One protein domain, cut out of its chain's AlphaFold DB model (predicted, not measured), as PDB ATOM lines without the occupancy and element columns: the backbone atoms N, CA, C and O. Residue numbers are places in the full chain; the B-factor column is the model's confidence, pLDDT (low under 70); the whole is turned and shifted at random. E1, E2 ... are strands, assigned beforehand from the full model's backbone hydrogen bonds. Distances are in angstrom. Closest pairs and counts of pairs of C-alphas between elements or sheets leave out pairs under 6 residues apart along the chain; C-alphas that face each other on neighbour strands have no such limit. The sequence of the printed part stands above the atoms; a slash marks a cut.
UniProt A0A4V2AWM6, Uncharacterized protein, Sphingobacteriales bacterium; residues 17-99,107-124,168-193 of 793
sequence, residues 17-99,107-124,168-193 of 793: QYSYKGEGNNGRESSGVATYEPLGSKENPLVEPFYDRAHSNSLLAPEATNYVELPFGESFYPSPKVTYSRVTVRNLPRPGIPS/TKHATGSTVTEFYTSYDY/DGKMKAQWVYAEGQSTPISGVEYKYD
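AT A GLANCE: This is residues 17 to 99, 107 to 124 and 168 to 193 of the 793 residues of an uncharacterized protein of Sphingobacteriales bacterium (UniProt A0A4V2AWM6). Little regular structure: a five-stranded antiparallel sheet, E1-E6-E8-E9-E10, extends through E2 and E5 into a long loopy arm with the hairpin E3-E4 on it; E7 trails off at the opposite end. The printed part has 127 residues, 46 in ten named strands, E1 to E10 in order; the class is all strand. It is extended, radius of gyration of the C-alphas 22.9 A, spans 83 by 38 by 25 A.

HOW THE PARTS SIT: Edge strand E1, residues 17 to 19, neighbours E6, residues 86 to 91 (N 19 to O 88, 2.8 A). E2, residues 32 to 34, is antiparallel to E5, residues 82 to 84 (N 33 to O 83, 2.8 A). E3, residues 48 to 50, and E4, residues 68 to 70, form a hairpin (N 50 to O 68, 2.7 A). E5 runs on into E6 at 63 degrees. E7, residues 97 to 99, pairs with no named strand. E8, residues 113 to 118, neighbours E6 (N 87 to O 116, 2.8 A) and E9, residues 171 to 177 (N 115 to O 175, 2.8 A). E9 and E10, residues 184 to 192, form a hairpin (N 174 to O 188, 2.8 A).

IN THESE COORDINATES: E1 begins at C-alpha 17 (189.614, 154.494, 192.857); E10, 21.7 A long, ends at C-alpha 192 (187.175, 153.800, 222.314).

THE WHOLE: Cuts follow residues 99 and 124, with C-alpha gaps of 15.8 A and 7.2 A. The four links from E1 to E5 are long. Residues 23 to 29, 52 to 65, 94 to 99 and 107 to 110 have pLDDT under 70.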
ATOM      1  N   GLN A  17     190.849 153.749 192.759       88.19
ATOM      2  CA  GLN A  17     189.614 154.494 192.857       88.19
ATOM      3  C   GLN A  17     189.196 154.598 194.318       88.19
ATOM      4  O   GLN A  17     189.055 153.590 195.013       88.19
ATOM      5  N   TYR A  18     188.934 155.831 194.737       90.94
ATOM      6  CA  TYR A  18     188.405 156.172 196.049       90.94
ATOM      7  C   TYR A  18     186.898 156.405 195.929       90.94
ATOM      8  O   TYR A  18     186.436 157.112 195.031       90.94
ATOM      9  N   SER A  19     186.116 155.791 196.811       89.12
ATOM     10  CA  SER A  19     184.672 155.992 196.903       89.12
ATOM     11  C   SER A  19     184.287 156.394 198.320       89.12
ATOM     12  O   SER A  19     184.679 155.736 199.280       89.12
ATOM     13  N   TYR A  20     183.491 157.456 198.432       89.50
ATOM     14  CA  TYR A  20     183.108 158.083 199.701       89.50
ATOM     15  C   TYR A  20     181.631 157.872 200.048       89.50
ATOM     16  O   TYR A  20     181.036 158.693 200.739       89.50
ATOM     17  N   LYS A  21     181.000 156.820 199.524       85.25
ATOM     18  CA  LYS A  21     179.565 156.567 199.729       85.25
ATOM     19  C   LYS A  21     179.299 156.043 201.144       85.25
ATOM     20  O   LYS A  21     180.064 155.221 201.647       85.25
ATOM     21  N   GLY A  22     178.218 156.511 201.771       71.00
ATOM     22  CA  GLY A  22     177.780 156.028 203.086       71.00
ATOM     23  C   GLY A  22     177.213 154.605 203.035       71.00
ATOM     24  O   GLY A  22     176.814 154.123 201.974       71.00
ATOM     25  N   GLU A  23     177.174 153.924 204.183       65.00
ATOM     26  CA  GLU A  23     176.540 152.608 204.297       65.00
ATOM     27  C   GLU A  23     175.024 152.748 204.493       65.00
ATOM     28  O   GLU A  23     174.571 153.435 205.406       65.00
ATOM     29  N   GLY A  24     174.235 152.095 203.637       56.22
ATOM     30  CA  GLY A  24     172.780 152.012 203.777       56.22
ATOM     31  C   GLY A  24     171.992 152.624 202.617       56.22
ATOM     32  O   GLY A  24     172.312 153.685 202.087       56.22
ATOM     33  N   ASN A  25     170.906 151.941 202.260       41.19
ATOM     34  CA  ASN A  25     169.939 152.240 201.194       41.19
ATOM     35  C   ASN A  25     169.119 153.543 201.398       41.19
ATOM     36  O   ASN A  25     168.007 153.656 200.896       41.19
ATOM     37  N   ASN A  26     169.643 154.540 202.118       47.47
ATOM     38  CA  ASN A  26     168.937 155.784 202.459       47.47
ATOM     39  C   ASN A  26     169.278 156.965 201.533       47.47
ATOM     40  O   ASN A  26     169.117 158.118 201.922       47.47
ATOM     41  N   GLY A  27     169.787 156.707 200.325       49.38
ATOM     42  CA  GLY A  27     170.013 157.763 199.333       49.38
ATOM     43  C   GLY A  27     171.071 158.811 199.713       49.38
ATOM     44  O   GLY A  27     171.134 159.854 199.072       49.38
ATOM     45  N   ARG A  28     171.915 158.566 200.729       58.00
ATOM     46  CA  ARG A  28     173.066 159.434 201.026       58.00
ATOM     47  C   ARG A  28     174.179 159.161 200.021       58.00
ATOM     48  O   ARG A  28     174.857 158.137 200.088       58.00
ATOM     49  N   GLU A  29     174.366 160.085 199.086       66.75
ATOM     50  CA  GLU A  29     175.395 159.980 198.046       66.75
ATOM     51  C   GLU A  29     176.824 160.140 198.598       66.75
ATOM     52  O   GLU A  29     177.766 159.603 198.014       66.75
ATOM     53  N   SER A  30     176.982 160.813 199.750       81.06
ATOM     54  CA  SER A  30     178.268 161.084 200.404       81.06
ATOM     55  C   SER A  30     178.250 160.738 201.898       81.06
ATOM     56  O   SER A  30     177.251 160.933 202.588       81.06
ATOM     57  N   SER A  31     179.378 160.222 202.386       87.12
ATOM     58  CA  SER A  31     179.678 159.930 203.795       87.12
ATOM     59  C   SER A  31     180.369 161.094 204.522       87.12
ATOM     60  O   SER A  31     180.713 160.959 205.699       87.12
ATOM     61  N   GLY A  32     180.607 162.202 203.812       89.50
ATOM     62  CA  GLY A  32     181.244 163.405 204.338       89.50
ATOM     63  C   GLY A  32     180.352 164.129 205.340       89.50
ATOM     64  O   GLY A  32     179.184 164.394 205.061       89.50
ATOM     65  N   VAL A  33     180.923 164.459 206.491       90.25
ATOM     66  CA  VAL A  33     180.311 165.268 207.540       90.25
ATOM     67  C   VAL A  33     181.125 166.548 207.654       90.25
ATOM     68  O   VAL A  33     182.320 166.496 207.949       90.25
ATOM     69  N   ALA A  34     180.489 167.684 207.379       89.38
ATOM     70  CA  ALA A  34     181.082 168.987 207.642       89.38
ATOM     71  C   ALA A  34     181.088 169.248 209.153       89.38
ATOM     72  O   ALA A  34     180.128 168.912 209.851       89.38
ATOM     73  N   THR A  35     182.176 169.825 209.653       89.75
ATOM     74  CA  THR A  35     182.239 170.387 211.004       89.75
ATOM     75  C   THR A  35     181.466 171.711 211.053       89.75
ATOM     76  O   THR A  35     180.524 171.919 210.291       89.75
ATOM     77  N   TYR A  36     181.809 172.611 211.974       87.88
ATOM     78  CA  TYR A  36     181.144 173.899 212.110       87.88
ATOM     79  C   TYR A  36     181.476 174.816 210.912       87.88
ATOM     80  O   TYR A  36     182.477 175.532 210.916       87.88
ATOM     81  N   GLU A  37     180.651 174.766 209.860       84.31
ATOM     82  CA  GLU A  37     180.832 175.501 208.603       84.31
ATOM     83  C   GLU A  37     179.495 176.077 208.079       84.31
ATOM     84  O   GLU A  37     178.483 175.371 208.103       84.31
ATOM     85  N   PRO A  38     179.470 177.331 207.573       84.44
ATOM     86  CA  PRO A  38     180.568 178.300 207.550       84.44
ATOM     87  C   PRO A  38     180.790 178.939 208.927       84.44
ATOM     88  O   PRO A  38     179.840 179.243 209.646       84.44
ATOM     89  N   LEU A  39     182.052 179.166 209.293       82.69
ATOM     90  CA  LEU A  39     182.406 179.847 210.541       82.69
ATOM     91  C   LEU A  39     181.952 181.316 210.488       82.69
ATOM     92  O   LEU A  39     182.277 182.017 209.528       82.69
ATOM     93  N   GLY A  40     181.224 181.789 211.500       79.06
ATOM     94  CA  GLY A  40     180.750 183.172 211.591       79.06
ATOM     95  C   GLY A  40     179.655 183.540 210.586       79.06
ATOM     96  O   GLY A  40     179.421 184.725 210.348       79.06
ATOM     97  N   SER A  41     179.008 182.552 209.955       85.44
ATOM     98  CA  SER A  41     177.905 182.781 209.016       85.44
ATOM     99  C   SER A  41     176.568 182.365 209.610       85.44
ATOM    100  O   SER A  41     176.428 181.278 210.164       85.44
ATOM    101  N   LYS A  42     175.543 183.190 209.374       84.56
ATOM    102  CA  LYS A  42     174.145 182.891 209.728       84.56
ATOM    103  C   LYS A  42     173.534 181.761 208.898       84.56
ATOM    104  O   LYS A  42     172.444 181.300 209.207       84.56
ATOM    105  N   GLU A  43     174.213 181.343 207.831       85.69
ATOM    106  CA  GLU A  43     173.821 180.184 207.023       85.69
ATOM    107  C   GLU A  43     174.273 178.855 207.643       85.69
ATOM    108  O   GLU A  43     173.895 177.792 207.149       85.69
ATOM    109  N   ASN A  44     175.079 178.891 208.711       87.94
ATOM    110  CA  ASN A  44     175.494 177.687 209.413       87.94
ATOM    111  C   ASN A  44     174.267 177.023 210.070       87.94
ATOM    112  O   ASN A  44     173.570 177.672 210.851       87.94
ATOM    113  N   PRO A  45     174.000 175.732 209.798       87.12
ATOM    114  CA  PRO A  45     172.804 175.049 210.290       87.12
ATOM    115  C   PRO A  45     172.759 174.886 211.815       87.12
ATOM    116  O   PRO A  45     171.711 174.533 212.344       87.12
ATOM    117  N   LEU A  46     173.879 175.099 212.512       86.44
ATOM    118  CA  LEU A  46     173.959 175.047 213.973       86.44
ATOM    119  C   LEU A  46     173.629 176.391 214.637       86.44
ATOM    120  O   LEU A  46     173.512 176.436 215.861       86.44
ATOM    121  N   VAL A  47     173.508 177.473 213.857       89.00
ATOM    122  CA  VAL A  47     173.224 178.806 214.387       89.00
ATOM    123  C   VAL A  47     171.727 178.969 214.619       89.00
ATOM    124  O   VAL A  47     170.932 178.992 213.680       89.00
ATOM    125  N   GLU A  48     171.341 179.119 215.885       88.75
ATOM    126  CA  GLU A  48     169.943 179.261 216.297       88.75
ATOM    127  C   GLU A  48     169.738 180.524 217.147       88.75
ATOM    128  O   GLU A  48     170.596 180.878 217.959       88.75
ATOM    129  N   PRO A  49     168.600 181.229 217.017       86.69
ATOM    130  CA  PRO A  49     168.311 182.376 217.865       86.69
ATOM    131  C   PRO A  49     167.924 181.933 219.286       86.69
ATOM    132  O   PRO A  49     166.961 181.194 219.496       86.69
ATOM    133  N   PHE A  50     168.641 182.442 220.284       84.50
ATOM    134  CA  PHE A  50     168.350 182.278 221.702       84.50
ATOM    135  C   PHE A  50     167.635 183.497 222.276       84.50
ATOM    136  O   PHE A  50     168.127 184.625 222.239       84.50
ATOM    137  N   TYR A  51     166.476 183.228 222.870       78.25
ATOM    138  CA  TYR A  51     165.622 184.221 223.507       78.25
ATOM    139  C   TYR A  51     165.617 183.994 225.021       78.25
ATOM    140  O   TYR A  51     165.242 182.910 225.480       78.25
ATOM    141  N   ASP A  52     165.963 185.016 225.808       67.00
ATOM    142  CA  ASP A  52     165.784 184.968 227.263       67.00
ATOM    143  C   ASP A  52     164.292 185.079 227.607       67.00
ATOM    144  O   ASP A  52     163.721 186.161 227.749       67.00
ATOM    145  N   ARG A  53     163.640 183.920 227.729       63.59
ATOM    146  CA  ARG A  53     162.218 183.819 228.087       63.59
ATOM    147  C   ARG A  53     161.946 184.063 229.577       63.59
ATOM    148  O   ARG A  53     160.781 184.131 229.956       63.59
ATOM    149  N   ALA A  54     162.973 184.146 230.428       55.41
ATOM    150  CA  ALA A  54     162.809 184.300 231.876       55.41
ATOM    151  C   ALA A  54     162.745 185.774 232.313       55.41
ATOM    152  O   ALA A  54     162.038 186.088 233.269       55.41
ATOM    153  N   HIS A  55     163.422 186.673 231.595       54.09
ATOM    154  CA  HIS A  55     163.408 188.116 231.851       54.09
ATOM    155  C   HIS A  55     162.963 188.900 230.613       54.09
ATOM    156  O   HIS A  55     163.648 189.819 230.159       54.09
ATOM    157  N   SER A  56     161.776 188.587 230.081       51.06
ATOM    158  CA  SER A  56     161.111 189.392 229.047       51.06
ATOM    159  C   SER A  56     160.623 190.736 229.624       51.06
ATOM    160  O   SER A  56     159.434 191.047 229.621       51.06
ATOM    161  N   ASN A  57     161.528 191.553 230.167       48.44
ATOM    162  CA  ASN A  57     161.208 192.831 230.811       48.44
ATOM    163  C   ASN A  57     160.825 193.935 229.815       48.44
ATOM    164  O   ASN A  57     160.641 195.086 230.203       48.44
ATOM    165  N   SER A  58     160.648 193.594 228.541       51.25
ATOM    166  CA  SER A  58     160.027 194.479 227.574       51.25
ATOM    167  C   SER A  58     158.925 193.735 226.832       51.25
ATOM    168  O   SER A  58     159.147 193.143 225.784       51.25
ATOM    169  N   LEU A  59     157.707 193.818 227.375       53.78
ATOM    170  CA  LEU A  59     156.454 193.420 226.713       53.78
ATOM    171  C   LEU A  59     156.257 194.088 225.333       53.78
ATOM    172  O   LEU A  59     155.375 193.684 224.582       53.78
ATOM    173  N   LEU A  60     157.044 195.126 225.018       57.84
ATOM    174  CA  LEU A  60     156.955 195.952 223.813       57.84
ATOM    175  C   LEU A  60     158.222 195.902 222.935       57.84
ATOM    176  O   LEU A  60     158.243 196.548 221.889       57.84
ATOM    177  N   ALA A  61     159.282 195.184 223.331       60.06
ATOM    178  CA  ALA A  61     160.466 195.045 222.482       60.06
ATOM    179  C   ALA A  61     160.195 194.016 221.371       60.06
ATOM    180  O   ALA A  61     159.725 192.919 221.674       60.06
ATOM    181  N   PRO A  62     160.511 194.322 220.100       63.56
ATOM    182  CA  PRO A  62     160.376 193.351 219.022       63.56
ATOM    183  C   PRO A  62     161.297 192.147 219.264       63.56
ATOM    184  O   PRO A  62     162.520 192.304 219.328       63.56
ATOM    185  N   GLU A  63     160.725 190.940 219.339       61.00
ATOM    186  CA  GLU A  63     161.488 189.688 219.485       61.00
ATOM    187  C   GLU A  63     162.535 189.529 218.370       61.00
ATOM    188  O   GLU A  63     163.656 189.102 218.625       61.00
ATOM    189  N   ALA A  64     162.223 189.985 217.152       66.38
ATOM    190  CA  ALA A  64     163.120 189.937 215.994       66.38
ATOM    191  C   ALA A  64     164.458 190.688 216.180       66.38
ATOM    192  O   ALA A  64     165.387 190.466 215.410       66.38
ATOM    193  N   THR A  65     164.562 191.574 217.175       67.00
ATOM    194  CA  THR A  65     165.773 192.369 217.454       67.00
ATOM    195  C   THR A  65     166.441 192.039 218.787       67.00
ATOM    196  O   THR A  65     167.490 192.604 219.081       67.00
ATOM    197  N   ASN A  66     165.850 191.158 219.600       72.12
ATOM    198  CA  ASN A  66     166.286 190.920 220.977       72.12
ATOM    199  C   ASN A  66     166.587 189.436 221.231       72.12
ATOM    200  O   ASN A  66     165.938 188.787 222.051       72.12
ATOM    201  N   TYR A  67     167.555 188.903 220.487       78.00
ATOM    202  CA  TYR A  67     168.057 187.542 220.641       78.00
ATOM    203  C   TYR A  67     169.584 187.525 220.560       78.00
ATOM    204  O   TYR A  67     170.200 188.435 220.001       78.00
ATOM    205  N   VAL A  68     170.187 186.483 221.121       84.25
ATOM    206  CA  VAL A  68     171.614 186.172 220.958       84.25
ATOM    207  C   VAL A  68     171.724 184.895 220.134       84.25
ATOM    208  O   VAL A  68     170.827 184.065 220.175       84.25
ATOM    209  N   GLU A  69     172.778 184.740 219.345       86.62
ATOM    210  CA  GLU A  69     172.971 183.555 218.502       86.62
ATOM    211  C   GLU A  69     173.637 182.431 219.317       86.62
ATOM    212  O   GLU A  69     174.645 182.646 219.991       86.62
ATOM    213  N   LEU A  70     173.035 181.240 219.291       87.88
ATOM    214  CA  LEU A  70     173.667 179.980 219.680       87.88
ATOM    215  C   LEU A  70     174.472 179.430 218.498       87.88
ATOM    216  O   LEU A  70     174.134 179.747 217.361       87.88
ATOM    217  N   PRO A  71     175.473 178.570 218.740       89.12
ATOM    218  CA  PRO A  71     175.976 178.160 220.051       89.12
ATOM    219  C   PRO A  71     176.821 179.252 220.727       89.12
ATOM    220  O   PRO A  71     177.569 179.982 220.077       89.12
ATOM    221  N   PHE A  72     176.754 179.339 222.059       88.19
ATOM    222  CA  PHE A  72     177.675 180.199 222.805       88.19
ATOM    223  C   PHE A  72     179.112 179.690 222.653       88.19
ATOM    224  O   PHE A  72     179.365 178.487 222.726       88.19
ATOM    225  N   GLY A  73     180.062 180.610 222.479       87.31
ATOM    226  CA  GLY A  73     181.468 180.242 222.321       87.31
ATOM    227  C   GLY A  73     181.791 179.623 220.960       87.31
ATOM    228  O   GLY A  73     182.641 178.743 220.896       87.31
ATOM    229  N   GLU A  74     181.159 180.101 219.881       87.94
ATOM    230  CA  GLU A  74     181.454 179.730 218.484       87.94
ATOM    231  C   GLU A  74     182.963 179.632 218.183       87.94
ATOM    232  O   GLU A  74     183.399 178.736 217.468       87.94
ATOM    233  N   SER A  75     183.788 180.501 218.774       88.38
ATOM    234  CA  SER A  75     185.246 180.496 218.593       88.38
ATOM    235  C   SER A  75     185.950 179.210 219.055       88.38
ATOM    236  O   SER A  75     187.075 178.964 218.636       88.38
ATOM    237  N   PHE A  76     185.317 178.408 219.917       89.94
ATOM    238  CA  PHE A  76     185.842 177.126 220.405       89.94
ATOM    239  C   PHE A  76     185.399 175.928 219.557       89.94
ATOM    240  O   PHE A  76     185.853 174.809 219.799       89.94
ATOM    241  N   TYR A  77     184.514 176.133 218.577       90.81
ATOM    242  CA  TYR A  77     184.138 175.070 217.654       90.81
ATOM    243  C   TYR A  77     185.311 174.732 216.721       90.81
ATOM    244  O   TYR A  77     186.130 175.598 216.398       90.81
ATOM    245  N   PRO A  78     185.423 173.465 216.282       89.75
ATOM    246  CA  PRO A  78     186.492 173.055 215.383       89.75
ATOM    247  C   PRO A  78     186.428 173.839 214.071       89.75
ATOM    248  O   PRO A  78     185.346 174.125 213.557       89.75
ATOM    249  N   SER A  79     187.596 174.124 213.494       89.00
ATOM    250  CA  SER A  79     187.696 174.802 212.200       89.00
ATOM    251  C   SER A  79     186.894 174.068 211.108       89.00
ATOM    252  O   SER A  79     186.848 172.829 211.139       89.00
ATOM    253  N   PRO A  80     186.340 174.792 210.115       88.81
ATOM    254  CA  PRO A  80     185.649 174.197 208.972       88.81
ATOM    255  C   PRO A  80     186.494 173.124 208.277       88.81
ATOM    256  O   PRO A  80     187.592 173.399 207.787       88.81
ATOM    257  N   LYS A  81     186.003 171.886 208.266       91.31
ATOM    258  CA  LYS A  81     186.579 170.749 207.544       91.31
ATOM    259  C   LYS A  81     185.492 169.716 207.261       91.31
ATOM    260  O   LYS A  81     184.498 169.634 207.979       91.31
ATOM    261  N   VAL A  82     185.709 168.885 206.246       91.56
ATOM    262  CA  VAL A  82     184.821 167.761 205.921       91.56
ATOM    263  C   VAL A  82     185.542 166.451 206.211       91.56
ATOM    264  O   VAL A  82     186.563 166.152 205.590       91.56
ATOM    265  N   THR A  83     184.988 165.658 207.125       92.50
ATOM    266  CA  THR A  83     185.515 164.342 207.501       92.50
ATOM    267  C   THR A  83     184.612 163.253 206.931       92.50
ATOM    268  O   THR A  83     183.401 163.250 207.151       92.50
ATOM    269  N   TYR A  84     185.184 162.318 206.174       92.38
ATOM    270  CA  TYR A  84     184.436 161.200 205.598       92.38
ATOM    271  C   TYR A  84     184.339 160.053 206.598       92.38
ATOM    272  O   TYR A  84     185.357 159.503 207.006       92.38
ATOM    273  N   SER A  85     183.115 159.648 206.941       92.31
ATOM    274  CA  SER A  85     182.891 158.496 207.829       92.31
ATOM    275  C   SER A  85     183.296 157.161 207.196       92.31
ATOM    276  O   SER A  85     183.600 156.217 207.922       92.31
ATOM    277  N   ARG A  86     183.331 157.064 205.855       92.19
ATOM    278  CA  ARG A  86     183.699 155.841 205.127       92.19
ATOM    279  C   ARG A  86     184.468 156.146 203.844       92.19
ATOM    280  O   ARG A  86     183.980 156.859 202.969       92.19
ATOM    281  N   VAL A  87     185.629 155.517 203.681       93.06
ATOM    282  CA  VAL A  87     186.449 155.593 202.467       93.06
ATOM    283  C   VAL A  87     186.701 154.184 201.945       93.06
ATOM    284  O   VAL A  87     187.261 153.339 202.632       93.06
ATOM    285  N   THR A  88     186.274 153.912 200.714       91.44
ATOM    286  CA  THR A  88     186.517 152.632 200.037       91.44
ATOM    287  C   THR A  88     187.582 152.817 198.969       91.44
ATOM    288  O   THR A  88     187.380 153.575 198.022       91.44
ATOM    289  N   VAL A  89     188.692 152.102 199.102       92.62
ATOM    290  CA  VAL A  89     189.790 152.072 198.135       92.62
ATOM    291  C   VAL A  89     189.715 150.765 197.361       92.62
ATOM    292  O   VAL A  89     189.743 149.679 197.942       92.62
ATOM    293  N   ARG A  90     189.617 150.860 196.037       88.94
ATOM    294  CA  ARG A  90     189.660 149.708 195.129       88.94
ATOM    295  C   ARG A  90     190.625 149.981 193.989       88.94
ATOM    296  O   ARG A  90     190.764 151.124 193.567       88.94
ATOM    297  N   ASN A  91     191.263 148.948 193.457       86.12
ATOM    298  CA  ASN A  91     192.031 149.111 192.226       86.12
ATOM    299  C   ASN A  91     191.089 149.393 191.049       86.12
ATOM    300  O   ASN A  91     189.922 148.988 191.066       86.12
ATOM    301  N   LEU A  92     191.591 150.100 190.035       80.81
ATOM    302  CA  LEU A  92     190.834 150.292 188.802       80.81
ATOM    303  C   LEU A  92     190.466 148.927 188.196       80.81
ATOM    304  O   LEU A  92     191.304 148.016 188.173       80.81
ATOM    305  N   PRO A  93     189.213 148.757 187.736       71.00
ATOM    306  CA  PRO A  93     188.785 147.505 187.136       71.00
ATOM    307  C   PRO A  93     189.612 147.247 185.878       71.00
ATOM    308  O   PRO A  93     189.754 148.123 185.026       71.00
ATOM    309  N   ARG A  94     190.152 146.032 185.749       66.56
ATOM    310  CA  ARG A  94     190.843 145.638 184.522       66.56
ATOM    311  C   ARG A  94     189.796 145.445 183.423       66.56
ATOM    312  O   ARG A  94     188.881 144.643 183.633       66.56
ATOM    313  N   PRO A  95     189.901 146.140 182.277       61.94
ATOM    314  CA  PRO A  95     189.015 145.873 181.155       61.94
ATOM    315  C   PRO A  95     189.157 144.399 180.758       61.94
ATOM    316  O   PRO A  95     190.267 143.866 180.689       61.94
ATOM    317  N   GLY A  96     188.024 143.719 180.573       59.31
ATOM    318  CA  GLY A  96     188.017 142.307 180.210       59.31
ATOM    319  C   GLY A  96     188.744 142.090 178.885       59.31
ATOM    320  O   GLY A  96     188.531 142.836 177.931       59.31
ATOM    321  N   ILE A  97     189.610 141.077 178.819       59.66
ATOM    322  CA  ILE A  97     190.322 140.747 177.581       59.66
ATOM    323  C   ILE A  97     189.292 140.146 176.610       59.66
ATOM    324  O   ILE A  97     188.656 139.141 176.960       59.66
ATOM    325  N   PRO A  98     189.084 140.722 175.411       56.06
ATOM    326  CA  PRO A  98     188.209 140.118 174.418       56.06
ATOM    327  C   PRO A  98     188.822 138.798 173.936       56.06
ATOM    328  O   PRO A  98     189.940 138.766 173.426       56.06
ATOM    329  N   SER A  99     188.090 137.694 174.097       48.50
ATOM    330  CA  SER A  99     188.461 136.385 173.557       48.50
ATOM    331  C   SER A  99     187.280 135.847 172.747       48.50
ATOM    332  O   SER A  99     186.336 135.266 173.283       48.50
ATOM    333  N   THR A 107     187.423 137.680 187.905       59.62
ATOM    334  CA  THR A 107     186.607 137.749 189.140       59.62
ATOM    335  C   THR A 107     187.141 136.887 190.285       59.62
ATOM    336  O   THR A 107     186.727 137.039 191.427       59.62
ATOM    337  N   LYS A 108     188.041 135.931 189.998       57.88
ATOM    338  CA  LYS A 108     188.611 135.005 191.001       57.88
ATOM    339  C   LYS A 108     189.975 135.433 191.549       57.88
ATOM    340  O   LYS A 108     190.386 134.932 192.590       57.88
ATOM    341  N   HIS A 109     190.688 136.304 190.835       61.22
ATOM    342  CA  HIS A 109     192.048 136.735 191.177       61.22
ATOM    343  C   HIS A 109     192.236 138.254 191.094       61.22
ATOM    344  O   HIS A 109     193.382 138.705 191.163       61.22
ATOM    345  N   ALA A 110     191.181 139.054 190.893       66.75
ATOM    346  CA  ALA A 110     191.379 140.494 190.932       66.75
ATOM    347  C   ALA A 110     191.419 141.004 192.374       66.75
ATOM    348  O   ALA A 110     191.067 140.326 193.345       66.75
ATOM    349  N   THR A 111     192.002 142.190 192.506       73.69
ATOM    350  CA  THR A 111     192.258 142.788 193.806       73.69
ATOM    351  C   THR A 111     190.941 143.209 194.439       73.69
ATOM    352  O   THR A 111     190.108 143.843 193.795       73.69
ATOM    353  N   GLY A 112     190.781 142.860 195.710       84.25
ATOM    354  CA  GLY A 112     189.647 143.266 196.521       84.25
ATOM    355  C   GLY A 112     189.573 144.774 196.787       84.25
ATOM    356  O   GLY A 112     190.264 145.584 196.164       84.25
ATOM    357  N   SER A 113     188.742 145.156 197.754       90.12
ATOM    358  CA  SER A 113     188.636 146.547 198.214       90.12
ATOM    359  C   SER A 113     188.945 146.659 199.700       90.12
ATOM    360  O   SER A 113     188.689 145.734 200.466       90.12
ATOM    361  N   THR A 114     189.512 147.791 200.104       93.06
ATOM    362  CA  THR A 114     189.735 148.124 201.513       93.06
ATOM    363  C   THR A 114     188.792 149.251 201.894       93.06
ATOM    364  O   THR A 114     188.754 150.275 201.215       93.06
ATOM    365  N   VAL A 115     188.020 149.066 202.956       93.44
ATOM    366  CA  VAL A 115     187.120 150.079 203.507       93.44
ATOM    367  C   VAL A 115     187.696 150.542 204.833       93.44
ATOM    368  O   VAL A 115     187.873 149.734 205.737       93.44
ATOM    369  N   THR A 116     187.980 151.830 204.955       95.19
ATOM    370  CA  THR A 116     188.319 152.468 206.227       95.19
ATOM    371  C   THR A 116     187.138 153.297 206.705       95.19
ATOM    372  O   THR A 116     186.531 154.049 205.940       95.19
ATOM    373  N   GLU A 117     186.797 153.140 207.974       94.56
ATOM    374  CA  GLU A 117     185.737 153.875 208.649       94.56
ATOM    375  C   GLU A 117     186.339 154.770 209.722       94.56
ATOM    376  O   GLU A 117     187.243 154.355 210.456       94.56
ATOM    377  N   PHE A 118     185.813 155.983 209.837       95.38
ATOM    378  CA  PHE A 118     186.272 156.996 210.778       95.38
ATOM    379  C   PHE A 118     185.100 157.529 211.595       95.38
ATOM    380  O   PHE A 118     183.972 157.608 211.105       95.38
ATOM    381  N   TYR A 119     185.377 157.918 212.836       94.06
ATOM    382  CA  TYR A 119     184.448 158.713 213.630       94.06
ATOM    383  C   TYR A 119     184.378 160.138 213.089       94.06
ATOM    384  O   TYR A 119     185.376 160.695 212.625       94.06
ATOM    385  N   THR A 120     183.190 160.730 213.154       93.12
ATOM    386  CA  THR A 120     182.936 162.084 212.654       93.12
ATOM    387  C   THR A 120     182.334 162.980 213.729       93.12
ATOM    388  O   THR A 120     181.821 162.513 214.747       93.12
ATOM    389  N   SER A 121     182.316 164.284 213.468       90.69
ATOM    390  CA  SER A 121     181.652 165.281 214.320       90.69
ATOM    391  C   SER A 121     180.132 165.083 214.435       90.69
ATOM    392  O   SER A 121     179.509 165.641 215.332       90.69
ATOM    393  N   TYR A 122     179.527 164.257 213.572       89.12
ATOM    394  CA  TYR A 122     178.145 163.799 213.737       89.12
ATOM    395  C   TYR A 122     178.016 162.789 214.888       89.12
ATOM    396  O   TYR A 122     177.061 162.838 215.663       89.12
ATOM    397  N   ASP A 123     178.993 161.890 215.027       89.00
ATOM    398  CA  ASP A 123     179.025 160.897 216.100       89.00
ATOM    399  C   ASP A 123     179.383 161.551 217.442       89.00
ATOM    400  O   ASP A 123     178.773 161.232 218.466       89.00
ATOM    401  N   TYR A 124     180.325 162.498 217.428       91.06
ATOM    402  CA  TYR A 124     180.821 163.218 218.606       91.06
ATOM    403  C   TYR A 124     180.776 164.743 218.408       91.06
ATOM    404  O   TYR A 124     181.815 165.367 218.167       91.06
ATOM    405  N   ASP A 168     186.880 163.176 215.935       94.00
ATOM    406  CA  ASP A 168     186.722 163.434 214.509       94.00
ATOM    407  C   ASP A 168     187.996 163.073 213.724       94.00
ATOM    408  O   ASP A 168     189.053 163.681 213.897       94.00
ATOM    409  N   GLY A 169     187.882 162.075 212.846       92.69
ATOM    410  CA  GLY A 169     188.984 161.528 212.054       92.69
ATOM    411  C   GLY A 169     189.692 160.327 212.689       92.69
ATOM    412  O   GLY A 169     190.555 159.733 212.041       92.69
ATOM    413  N   LYS A 170     189.332 159.911 213.912       95.19
ATOM    414  CA  LYS A 170     189.866 158.676 214.510       95.19
ATOM    415  C   LYS A 170     189.315 157.447 213.795       95.19
ATOM    416  O   LYS A 170     188.130 157.380 213.470       95.19
ATOM    417  N   MET A 171     190.175 156.453 213.563       94.94
ATOM    418  CA  MET A 171     189.779 155.202 212.912       94.94
ATOM    419  C   MET A 171     188.783 154.445 213.787       94.94
ATOM    420  O   MET A 171     189.060 154.190 214.957       94.94
ATOM    421  N   LYS A 172     187.650 154.069 213.197       94.56
ATOM    422  CA  LYS A 172     186.627 153.205 213.787       94.56
ATOM    423  C   LYS A 172     186.863 151.749 213.404       94.56
ATOM    424  O   LYS A 172     186.869 150.878 214.268       94.56
ATOM    425  N   ALA A 173     187.095 151.487 212.120       95.69
ATOM    426  CA  ALA A 173     187.402 150.153 211.626       95.69
ATOM    427  C   ALA A 173     188.136 150.203 210.282       95.69
ATOM    428  O   ALA A 173     188.056 151.180 209.538       95.69
ATOM    429  N   GLN A 174     188.834 149.125 209.952       95.50
ATOM    430  CA  GLN A 174     189.415 148.897 208.638       95.50
ATOM    431  C   GLN A 174     189.089 147.478 208.196       95.50
ATOM    432  O   GLN A 174     189.439 146.525 208.878       95.50
ATOM    433  N   TRP A 175     188.457 147.335 207.039       94.56
ATOM    434  CA  TRP A 175     187.969 146.069 206.510       94.56
ATOM    435  C   TRP A 175     188.558 145.794 205.133       94.56
ATOM    436  O   TRP A 175     188.652 146.691 204.296       94.56
ATOM    437  N   VAL A 176     188.904 144.540 204.873       93.25
ATOM    438  CA  VAL A 176     189.400 144.057 203.584       93.25
ATOM    439  C   VAL A 176     188.385 143.079 203.007       93.25
ATOM    440  O   VAL A 176     188.064 142.062 203.618       93.25
ATOM    441  N   TYR A 177     187.893 143.378 201.811       90.56
ATOM    442  CA  TYR A 177     186.887 142.597 201.096       90.56
ATOM    443  C   TYR A 177     187.507 141.925 199.880       90.56
ATOM    444  O   TYR A 177     188.275 142.562 199.159       90.56
ATOM    445  N   ALA A 178     187.124 140.680 199.601       87.00
ATOM    446  CA  ALA A 178     187.421 140.046 198.319       87.00
ATOM    447  C   ALA A 178     186.623 140.695 197.184       87.00
ATOM    448  O   ALA A 178     185.550 141.265 197.385       87.00
ATOM    449  N   GLU A 179     187.122 140.551 195.962       81.38
ATOM    450  CA  GLU A 179     186.369 140.949 194.780       81.38
ATOM    451  C   GLU A 179     185.056 140.154 194.669       81.38
ATOM    452  O   GLU A 179     185.031 138.929 194.786       81.38
ATOM    453  N   GLY A 180     183.943 140.864 194.463       76.19
ATOM    454  CA  GLY A 180     182.618 140.257 194.303       76.19
ATOM    455  C   GLY A 180     181.982 139.724 195.592       76.19
ATOM    456  O   GLY A 180     180.885 139.172 195.528       76.19
ATOM    457  N   GLN A 181     182.623 139.900 196.752       79.94
ATOM    458  CA  GLN A 181     182.077 139.509 198.052       79.94
ATOM    459  C   GLN A 181     181.633 140.734 198.857       79.94
ATOM    460  O   GLN A 181     182.322 141.747 198.911       79.94
ATOM    461  N   SER A 182     180.471 140.628 199.508       80.50
ATOM    462  CA  SER A 182     179.948 141.650 200.425       80.50
ATOM    463  C   SER A 182     180.390 141.450 201.875       80.50
ATOM    464  O   SER A 182     180.129 142.308 202.711       80.50
ATOM    465  N   THR A 183     181.032 140.322 202.189       85.31
ATOM    466  CA  THR A 183     181.530 140.014 203.534       85.31
ATOM    467  C   THR A 183     183.036 140.275 203.604       85.31
ATOM    468  O   THR A 183     183.746 139.969 202.640       85.31
ATOM    469  N   PRO A 184     183.536 140.878 204.697       88.12
ATOM    470  CA  PRO A 184     184.962 141.127 204.852       88.12
ATOM    471  C   PRO A 184     185.712 139.819 205.135       88.12
ATOM    472  O   PRO A 184     185.222 138.950 205.855       88.12
ATOM    473  N   ILE A 185     186.917 139.695 204.578       90.88
ATOM    474  CA  ILE A 185     187.844 138.581 204.832       90.88
ATOM    475  C   ILE A 185     188.594 138.812 206.142       90.88
ATOM    476  O   ILE A 185     188.733 137.907 206.957       90.88
ATOM    477  N   SER A 186     189.102 140.028 206.321       93.50
ATOM    478  CA  SER A 186     189.897 140.428 207.474       93.50
ATOM    479  C   SER A 186     189.636 141.897 207.773       93.50
ATOM    480  O   SER A 186     189.189 142.654 206.907       93.50
ATOM    481  N   GLY A 187     189.888 142.305 209.005       94.00
ATOM    482  CA  GLY A 187     189.808 143.699 209.386       94.00
ATOM    483  C   GLY A 187     190.216 143.935 210.822       94.00
ATOM    484  O   GLY A 187     190.500 143.000 211.562       94.00
ATOM    485  N   VAL A 188     190.252 145.199 211.208       95.94
ATOM    486  CA  VAL A 188     190.540 145.627 212.572       95.94
ATOM    487  C   VAL A 188     189.477 146.630 212.991       95.94
ATOM    488  O   VAL A 188     189.261 147.619 212.296       95.94
ATOM    489  N   GLU A 189     188.817 146.379 214.116       95.94
ATOM    490  CA  GLU A 189     187.872 147.295 214.755       95.94
ATOM    491  C   GLU A 189     188.539 147.967 215.964       95.94
ATOM    492  O   GLU A 189     189.203 147.303 216.764       95.94
ATOM    493  N   TYR A 190     188.342 149.278 216.114       96.69
ATOM    494  CA  TYR A 190     188.867 150.085 217.213       96.69
ATOM    495  C   TYR A 190     187.716 150.616 218.072       96.69
ATOM    496  O   TYR A 190     186.891 151.421 217.627       96.69
ATOM    497  N   LYS A 191     187.679 150.187 219.333       94.75
ATOM    498  CA  LYS A 191     186.683 150.612 220.316       94.75
ATOM    499  C   LYS A 191     187.318 151.558 221.318       94.75
ATOM    500  O   LYS A 191     188.257 151.195 222.029       94.75
ATOM    501  N   TYR A 192     186.785 152.769 221.362       94.38
ATOM    502  CA  TYR A 192     187.175 153.800 222.314       94.38
ATOM    503  C   TYR A 192     186.264 153.741 223.531       94.38
ATOM    504  O   TYR A 192     185.137 153.252 223.433       94.38
ATOM    505  N   ASP A 193     186.765 154.216 224.664       89.75
ATOM    506  CA  ASP A 193     186.010 154.207 225.908       89.75
ATOM    507  C   ASP A 193     184.854 155.218 225.841       89.75
ATOM    508  O   ASP A 193     185.015 156.371 225.428       89.75
TER     509      ASP A 193